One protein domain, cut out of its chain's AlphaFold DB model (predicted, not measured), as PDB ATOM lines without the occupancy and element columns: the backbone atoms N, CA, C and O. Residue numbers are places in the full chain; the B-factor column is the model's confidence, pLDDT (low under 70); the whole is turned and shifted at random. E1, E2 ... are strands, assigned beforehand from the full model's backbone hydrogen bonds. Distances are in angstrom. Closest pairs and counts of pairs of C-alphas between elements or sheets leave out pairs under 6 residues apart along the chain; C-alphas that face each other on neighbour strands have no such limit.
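This is residues 6 to 61 of the 67 residues of an uncharacterized protein of Clavibacter michiganensis subsp. michiganensis (UniProt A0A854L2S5). A single five-stranded sheet curls round into a small, incomplete barrel, folded so that the hairpin E1 and E2 faces the hairpin E3 and E4 across E5; the barrel stays open between its edge strands E2 and E3. The E1 to E2 turn and the loop of residues 23 to 30 lie toward opposite ends of the long direction. The printed part has 56 residues with five named strands, E1 to E5 in order along the chain, and no named helix: the class is all strand. The mixed sheet has the order E2, E1, E5, E4, E3, with E1 and E5 parallel and the other neighbours antiparallel. It is compact, with a radius of gyration of the C-alphas of 10.6 A, and its outline is elongated, spanning 30 by 20 by 17 A.

E1, residues 6 to 12, and E2, residues 15 to 22, form an antiparallel hairpin at 147 degrees, with N 10 and O 17 2.7 A apart and N 8 and O 19 2.8 A apart. On its other side E1 is the parallel neighbour of E5, residues 55 to 60, at 46 degrees; N 11 and O 56 are 2.8 A apart. E5 and E4, residues 39 to 47, are an antiparallel hairpin at 121 degrees, with N 57 and O 46 2.9 A apart. The pairing of E5 is staggered: residues 55 to 56 pair with E1 and residues 56 to 60 with E4. E4 and E3, residues 31 to 36, are an antiparallel hairpin at 151 degrees, with N 45 and O 32 2.8 A apart. E3, E4 and E5 make a meander, each strand the antiparallel neighbour of the one before. In this folded sheet, one sheet bent back on itself, E2 and E1 face E4 and E3 with E5 as the hinge; E2 is apart from both E3 and E4.

E1 begins at C-alpha 6, (125.705, 135.478, 152.298), and is 18.5 A long. E2 is 22.1 A long and E3 14.3 A. E4 begins at C-alpha 39, (115.173, 156.917, 151.740), bends by 64 degrees at residue 42 and is 20.6 A from first to last C-alpha. E5, 15.5 A long, ends at C-alpha 60, (126.094, 156.472, 143.420).

The two C-alphas farthest apart are those of Asp 14 and Asn 25, at 31.2 A. The sheet is strongly twisted. The links E1 to E2 and E3 to E4 are tight, and those from E2 to E3 and E4 to E5 are short. The printed part has no cut; its mean pLDDT is 88.5, and no printed residue is under 70.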
ATOM      1  N   TYR A   6     124.743 135.046 151.288       92.25
ATOM      2  CA  TYR A   6     125.705 135.478 152.298       92.25
ATOM      3  C   TYR A   6     125.250 136.778 152.947       92.25
ATOM      4  O   TYR A   6     124.519 137.573 152.357       92.25
ATOM      5  N   THR A   7     125.713 136.994 154.175       93.88
ATOM      6  CA  THR A   7     125.511 138.253 154.887       93.88
ATOM      7  C   THR A   7     126.537 139.270 154.407       93.88
ATOM      8  O   THR A   7     127.744 139.050 154.523       93.88
ATOM      9  N   ALA A   8     126.044 140.375 153.863       93.81
ATOM     10  CA  ALA A   8     126.820 141.519 153.431       93.81
ATOM     11  C   ALA A   8     126.588 142.710 154.363       93.81
ATOM     12  O   ALA A   8     125.472 142.927 154.838       93.81
ATOM     13  N   GLN A   9     127.629 143.505 154.594       94.56
ATOM     14  CA  GLN A   9     127.539 144.755 155.342       94.56
ATOM     15  C   GLN A   9     127.426 145.927 154.377       94.56
ATOM     16  O   GLN A   9     128.326 146.160 153.576       94.56
ATOM     17  N   LEU A  10     126.352 146.699 154.465       92.94
ATOM     18  CA  LEU A  10     126.180 147.925 153.701       92.94
ATOM     19  C   LEU A  10     126.638 149.099 154.557       92.94
ATOM     20  O   LEU A  10     126.004 149.434 155.556       92.94
ATOM     21  N   VAL A  11     127.757 149.712 154.186       91.94
ATOM     22  CA  VAL A  11     128.325 150.876 154.872       91.94
ATOM     23  C   VAL A  11     127.905 152.127 154.108       91.94
ATOM     24  O   VAL A  11     128.563 152.545 153.154       91.94
ATOM     25  N   GLY A  12     126.771 152.692 154.513       87.19
ATOM     26  CA  GLY A  12     126.233 153.938 153.981       87.19
ATOM     27  C   GLY A  12     126.697 155.175 154.761       87.19
ATOM     28  O   GLY A  12     127.344 155.050 155.804       87.19
ATOM     29  N   PRO A  13     126.350 156.385 154.287       77.81
ATOM     30  CA  PRO A  13     126.674 157.643 154.968       77.81
ATOM     31  C   PRO A  13     126.118 157.739 156.396       77.81
ATOM     32  O   PRO A  13     126.687 158.440 157.231       77.81
ATOM     33  N   ASP A  14     125.046 157.012 156.695       77.75
ATOM     34  CA  ASP A  14     124.331 157.105 157.968       77.75
ATOM     35  C   ASP A  14     124.625 155.955 158.935       77.75
ATOM     36  O   ASP A  14     124.180 155.969 160.085       77.75
ATOM     37  N   GLY A  15     125.383 154.952 158.491       84.62
ATOM     38  CA  GLY A  15     125.755 153.819 159.321       84.62
ATOM     39  C   GLY A  15     126.008 152.546 158.532       84.62
ATOM     40  O   GLY A  15     126.067 152.531 157.304       84.62
ATOM     41  N   THR A  16     126.170 151.462 159.281       90.19
ATOM     42  CA  THR A  16     126.347 150.119 158.737       90.19
ATOM     43  C   THR A  16     125.095 149.298 159.004       90.19
ATOM     44  O   THR A  16     124.652 149.213 160.148       90.19
ATOM     45  N   GLU A  17     124.541 148.686 157.964       91.00
ATOM     46  CA  GLU A  17     123.465 147.696 158.068       91.00
ATOM     47  C   GLU A  17     123.919 146.346 157.504       91.00
ATOM     48  O   GLU A  17     124.861 146.277 156.720       91.00
ATOM     49  N   GLU A  18     123.258 145.263 157.901       92.56
ATOM     50  CA  GLU A  18     123.512 143.921 157.378       92.56
ATOM     51  C   GLU A  18     122.352 143.481 156.486       92.56
ATOM     52  O   GLU A  18     121.184 143.747 156.780       92.56
ATOM     53  N   THR A  19     122.661 142.796 155.389       90.31
ATOM     54  CA  THR A  19     121.658 142.275 154.460       90.31
ATOM     55  C   THR A  19     122.076 140.930 153.885       90.31
ATOM     56  O   THR A  19     123.260 140.602 153.857       90.31
ATOM     57  N   GLU A  20     121.109 140.143 153.425       92.75
ATOM     58  CA  GLU A  20     121.381 138.895 152.719       92.75
ATOM     59  C   GLU A  20     121.432 139.158 151.214       92.75
ATOM     60  O   GLU A  20     120.486 139.697 150.637       92.75
ATOM     61  N   VAL A  21     122.538 138.769 150.584       92.00
ATOM     62  CA  VAL A  21     122.750 138.887 149.138       92.00
ATOM     63  C   VAL A  21     122.975 137.496 148.564       92.00
ATOM     64  O   VAL A  21     123.609 136.641 149.181       92.00
ATOM     65  N   GLU A  22     122.443 137.255 147.374       91.44
ATOM     66  CA  GLU A  22     122.635 136.003 146.649       91.44
ATOM     67  C   GLU A  22     124.028 135.962 146.009       91.44
ATOM     68  O   GLU A  22     124.515 136.959 145.468       91.44
ATOM     69  N   PHE A  23     124.685 134.803 146.048       90.19
ATOM     70  CA  PHE A  23     125.849 134.561 145.203       90.19
ATOM     71  C   PHE A  23     125.402 134.446 143.748       90.19
ATOM     72  O   PHE A  23     124.454 133.732 143.425       90.19
ATOM     73  N   LEU A  24     126.140 135.084 142.846       87.38
ATOM     74  CA  LEU A  24     125.880 135.021 141.416       87.38
ATOM     75  C   LEU A  24     126.955 134.148 140.770       87.38
ATOM     76  O   LEU A  24     128.124 134.516 140.731       87.38
ATOM     77  N   ASN A  25     126.569 132.962 140.289       86.94
ATOM     78  CA  ASN A  25     127.498 131.932 139.790       86.94
ATOM     79  C   ASN A  25     128.542 131.463 140.829       86.94
ATOM     80  O   ASN A  25     129.635 131.036 140.466       86.94
ATOM     81  N   GLY A  26     128.208 131.518 142.122       86.88
ATOM     82  CA  GLY A  26     129.132 131.158 143.205       86.88
ATOM     83  C   GLY A  26     130.159 132.243 143.548       86.88
ATOM     84  O   GLY A  26     131.036 131.996 144.371       86.88
ATOM     85  N   GLU A  27     130.043 133.431 142.953       89.94
ATOM     86  CA  GLU A  27     130.863 134.605 143.254       89.94
ATOM     87  C   GLU A  27     130.011 135.698 143.921       89.94
ATOM     88  O   GLU A  27     128.802 135.784 143.662       89.94
ATOM     89  N   PRO A  28     130.591 136.527 144.811       91.19
ATOM     90  CA  PRO A  28     129.872 137.661 145.375       91.19
ATOM     91  C   PRO A  28     129.504 138.650 144.267       91.19
ATOM     92  O   PRO A  28     130.250 138.874 143.309       91.19
ATOM     93  N   VAL A  29     128.327 139.251 144.394       92.19
ATOM     94  CA  VAL A  29     127.813 140.196 143.403       92.19
ATOM     95  C   VAL A  29     128.682 141.448 143.431       92.19
ATOM     96  O   VAL A  29     128.878 142.041 144.481       92.19
ATOM     97  N   LYS A  30     129.198 141.894 142.286       91.81
ATOM     98  CA  LYS A  30     130.069 143.084 142.246       91.81
ATOM     99  C   LYS A  30     129.342 144.359 142.661       91.81
ATOM    100  O   LYS A  30     129.906 145.198 143.347       91.81
ATOM    101  N   SER A  31     128.091 144.486 142.242       91.81
ATOM    102  CA  SER A  31     127.248 145.625 142.566       91.81
ATOM    103  C   SER A  31     125.774 145.268 142.442       91.81
ATOM    104  O   SER A  31     125.407 144.505 141.544       91.81
ATOM    105  N   PHE A  32     124.928 145.865 143.269       91.19
ATOM    106  CA  PHE A  32     123.477 145.733 143.166       91.19
ATOM    107  C   PHE A  32     122.786 147.054 143.501       91.19
ATOM    108  O   PHE A  32     123.371 147.942 144.116       91.19
ATOM    109  N   VAL A  33     121.535 147.193 143.072       90.50
ATOM    110  CA  VAL A  33     120.719 148.373 143.362       90.50
ATOM    111  C   VAL A  33     119.801 148.058 144.531       90.50
ATOM    112  O   VAL A  33     119.091 147.052 144.509       90.50
ATOM    113  N   ARG A  34     119.825 148.907 145.559       87.94
ATOM    114  CA  ARG A  34     118.925 148.801 146.708       87.94
ATOM    115  C   ARG A  34     118.726 150.174 147.332       87.94
ATOM    116  O   ARG A  34     119.676 150.946 147.444       87.94
ATOM    117  N   ALA A  35     117.502 150.456 147.762       85.44
ATOM    118  CA  ALA A  35     117.212 151.651 148.539       85.44
ATOM    119  C   ALA A  35     117.990 151.658 149.862       85.44
ATOM    120  O   ALA A  35     118.255 150.607 150.453       85.44
ATOM    121  N   THR A  36     118.362 152.847 150.323       80.75
ATOM    122  CA  THR A  36     118.956 152.996 151.657       80.75
ATOM    123  C   THR A  36     117.887 152.817 152.734       80.75
ATOM    124  O   THR A  36     116.702 153.050 152.497       80.75
ATOM    125  N   SER A  37     118.286 152.476 153.959       75.06
ATOM    126  CA  SER A  37     117.349 152.420 155.092       75.06
ATOM    127  C   SER A  37     116.633 153.750 155.395       75.06
ATOM    128  O   SER A  37     115.630 153.758 156.105       75.06
ATOM    129  N   LEU A  38     117.133 154.880 154.886       70.38
ATOM    130  CA  LEU A  38     116.627 156.222 155.196       70.38
ATOM    131  C   LEU A  38     115.768 156.840 154.105       70.38
ATOM    132  O   LEU A  38     115.067 157.821 154.355       70.38
ATOM    133  N   SER A  39     115.858 156.337 152.884       72.50
ATOM    134  CA  SER A  39     115.173 156.917 151.740       72.50
ATOM    135  C   SER A  39     114.838 155.815 150.756       72.50
ATOM    136  O   SER A  39     115.671 154.963 150.468       72.50
ATOM    137  N   GLU A  40     113.638 155.891 150.185       78.25
ATOM    138  CA  GLU A  40     113.195 155.031 149.078       78.25
ATOM    139  C   GLU A  40     114.011 155.264 147.792       78.25
ATOM    140  O   GLU A  40     113.759 154.637 146.768       78.25
ATOM    141  N   GLU A  41     114.995 156.166 147.842       82.50
ATOM    142  CA  GLU A  41     115.936 156.422 146.769       82.50
ATOM    143  C   GLU A  41     116.869 155.224 146.596       82.50
ATOM    144  O   GLU A  41     117.618 154.829 147.497       82.50
ATOM    145  N   GLU A  42     116.780 154.623 145.415       86.25
ATOM    146  CA  GLU A  42     117.622 153.517 145.002       86.25
ATOM    147  C   GLU A  42     119.064 154.003 144.865       86.25
ATOM    148  O   GLU A  42     119.327 155.001 144.201       86.25
ATOM    149  N   VAL A  43     120.015 153.292 145.470       89.25
ATOM    150  CA  VAL A  43     121.443 153.557 145.283       89.25
ATOM    151  C   VAL A  43     122.144 152.294 144.802       89.25
ATOM    152  O   VAL A  43     121.713 151.168 145.068       89.25
ATOM    153  N   VAL A  44     123.224 152.484 144.055       91.56
ATOM    154  CA  VAL A  44     124.121 151.413 143.637       91.56
ATOM    155  C   VAL A  44     125.066 151.125 144.789       91.56
ATOM    156  O   VAL A  44     125.851 151.982 145.191       91.56
ATOM    157  N   TRP A  45     125.002 149.907 145.296       92.50
ATOM    158  CA  TRP A  45     125.926 149.358 146.272       92.50
ATOM    159  C   TRP A  45     127.000 148.576 145.528       92.50
ATOM    160  O   TRP A  45     126.673 147.658 144.779       92.50
ATOM    161  N   GLU A  46     128.269 148.924 145.722       94.38
ATOM    162  CA  GLU A  46     129.421 148.253 145.110       94.38
ATOM    163  C   GLU A  46     130.250 147.538 146.176       94.38
ATOM    164  O   GLU A  46     130.463 148.080 147.262       94.38
ATOM    165  N   LEU A  47     130.689 146.315 145.863       94.31
ATOM    166  CA  LEU A  47     131.524 145.499 146.735       94.31
ATOM    167  C   LEU A  47     132.900 146.153 146.893       94.31
ATOM    168  O   LEU A  47     133.673 146.271 145.940       94.31
ATOM    169  N   ASP A  48     133.222 146.522 148.123       93.94
ATOM    170  CA  ASP A  48     134.524 147.029 148.511       93.94
ATOM    171  C   ASP A  48     135.533 145.874 148.508       93.94
ATOM    172  O   ASP A  48     135.469 144.960 149.327       93.94
ATOM    173  N   SER A  49     136.453 145.907 147.544       88.38
ATOM    174  CA  SER A  49     137.473 144.865 147.369       88.38
ATOM    175  C   SER A  49     138.651 144.992 148.344       88.38
ATOM    176  O   SER A  49     139.501 144.102 148.378       88.38
ATOM    177  N   ASP A  50     138.742 146.105 149.074       90.50
ATOM    178  CA  ASP A  50     139.795 146.389 150.057       90.50
ATOM    179  C   ASP A  50     139.348 146.022 151.486       90.50
ATOM    180  O   ASP A  50     140.174 145.798 152.372       90.50
ATOM    181  N   ALA A  51     138.036 145.922 151.712       89.75
ATOM    182  CA  ALA A  51     137.454 145.519 152.979       89.75
ATOM    183  C   ALA A  51     137.576 144.007 153.244       89.75
ATOM    184  O   ALA A  51     137.512 143.172 152.342       89.75
ATOM    185  N   ASP A  52     137.699 143.647 154.523       88.25
ATOM    186  CA  ASP A  52     137.636 142.252 154.955       88.25
ATOM    187  C   ASP A  52     136.172 141.780 154.968       88.25
ATOM    188  O   ASP A  52     135.348 142.291 155.729       88.25
ATOM    189  N   GLY A  53     135.844 140.822 154.098       90.12
ATOM    190  CA  GLY A  53     134.502 140.248 153.975       90.12
ATOM    191  C   GLY A  53     133.646 140.874 152.870       90.12
ATOM    192  O   GLY A  53     134.147 141.395 151.879       90.12
ATOM    193  N   TYR A  54     132.323 140.765 153.012       94.50
ATOM    194  CA  TYR A  54     131.360 141.228 152.010       94.50
ATOM    195  C   TYR A  54     130.827 142.612 152.366       94.50
ATOM    196  O   TYR A  54     129.694 142.757 152.825       94.50
ATOM    197  N   VAL A  55     131.657 143.636 152.200       95.25
ATOM    198  CA  VAL A  55     131.276 145.016 152.510       95.25
ATOM    199  C   VAL A  55     130.891 145.735 151.230       95.25
ATOM    200  O   VAL A  55     131.658 145.745 150.277       95.25
ATOM    201  N   TYR A  56     129.729 146.372 151.211       94.31
ATOM    202  CA  TYR A  56     129.288 147.208 150.106       94.31
ATOM    203  C   TYR A  56     129.212 148.662 150.527       94.31
ATOM    204  O   TYR A  56     128.743 148.989 151.620       94.31
ATOM    205  N   ARG A  57     129.614 149.544 149.619       92.62
ATOM    206  CA  ARG A  57     129.518 150.993 149.796       92.62
ATOM    207  C   ARG A  57     128.674 151.611 148.689       92.62
ATOM    208  O   ARG A  57     128.658 151.088 147.574       92.62
ATOM    209  N   PRO A  58     127.972 152.718 148.969       91.50
ATOM    210  CA  PRO A  58     127.222 153.418 147.945       91.50
ATOM    211  C   PRO A  58     128.196 154.023 146.927       91.50
ATOM    212  O   PRO A  58     129.008 154.883 147.263       91.50
ATOM    213  N   ALA A  59     128.106 153.567 145.681       87.88
ATOM    214  CA  ALA A  59     128.894 154.058 144.552       87.88
ATOM    215  C   ALA A  59     128.186 155.197 143.790       87.88
ATOM    216  O   ALA A  59     128.814 155.905 143.006       87.88
ATOM    217  N   GLY A  60     126.885 155.399 144.027       82.25
ATOM    218  CA  GLY A  60     126.094 156.472 143.420       82.25
ATOM    219  C   GLY A  60     124.617 156.112 143.280       82.25
ATOM    220  O   GLY A  60     124.178 155.069 143.754       82.25
ATOM    221  N   ILE A  61     123.849 156.973 142.614       77.06
ATOM    222  CA  ILE A  61     122.428 156.750 142.305       77.06
ATOM    223  C   ILE A  61     122.342 156.189 140.874       77.06
ATOM    224  O   ILE A  61     122.929 156.784 139.960       77.06
TER     225      ILE A  61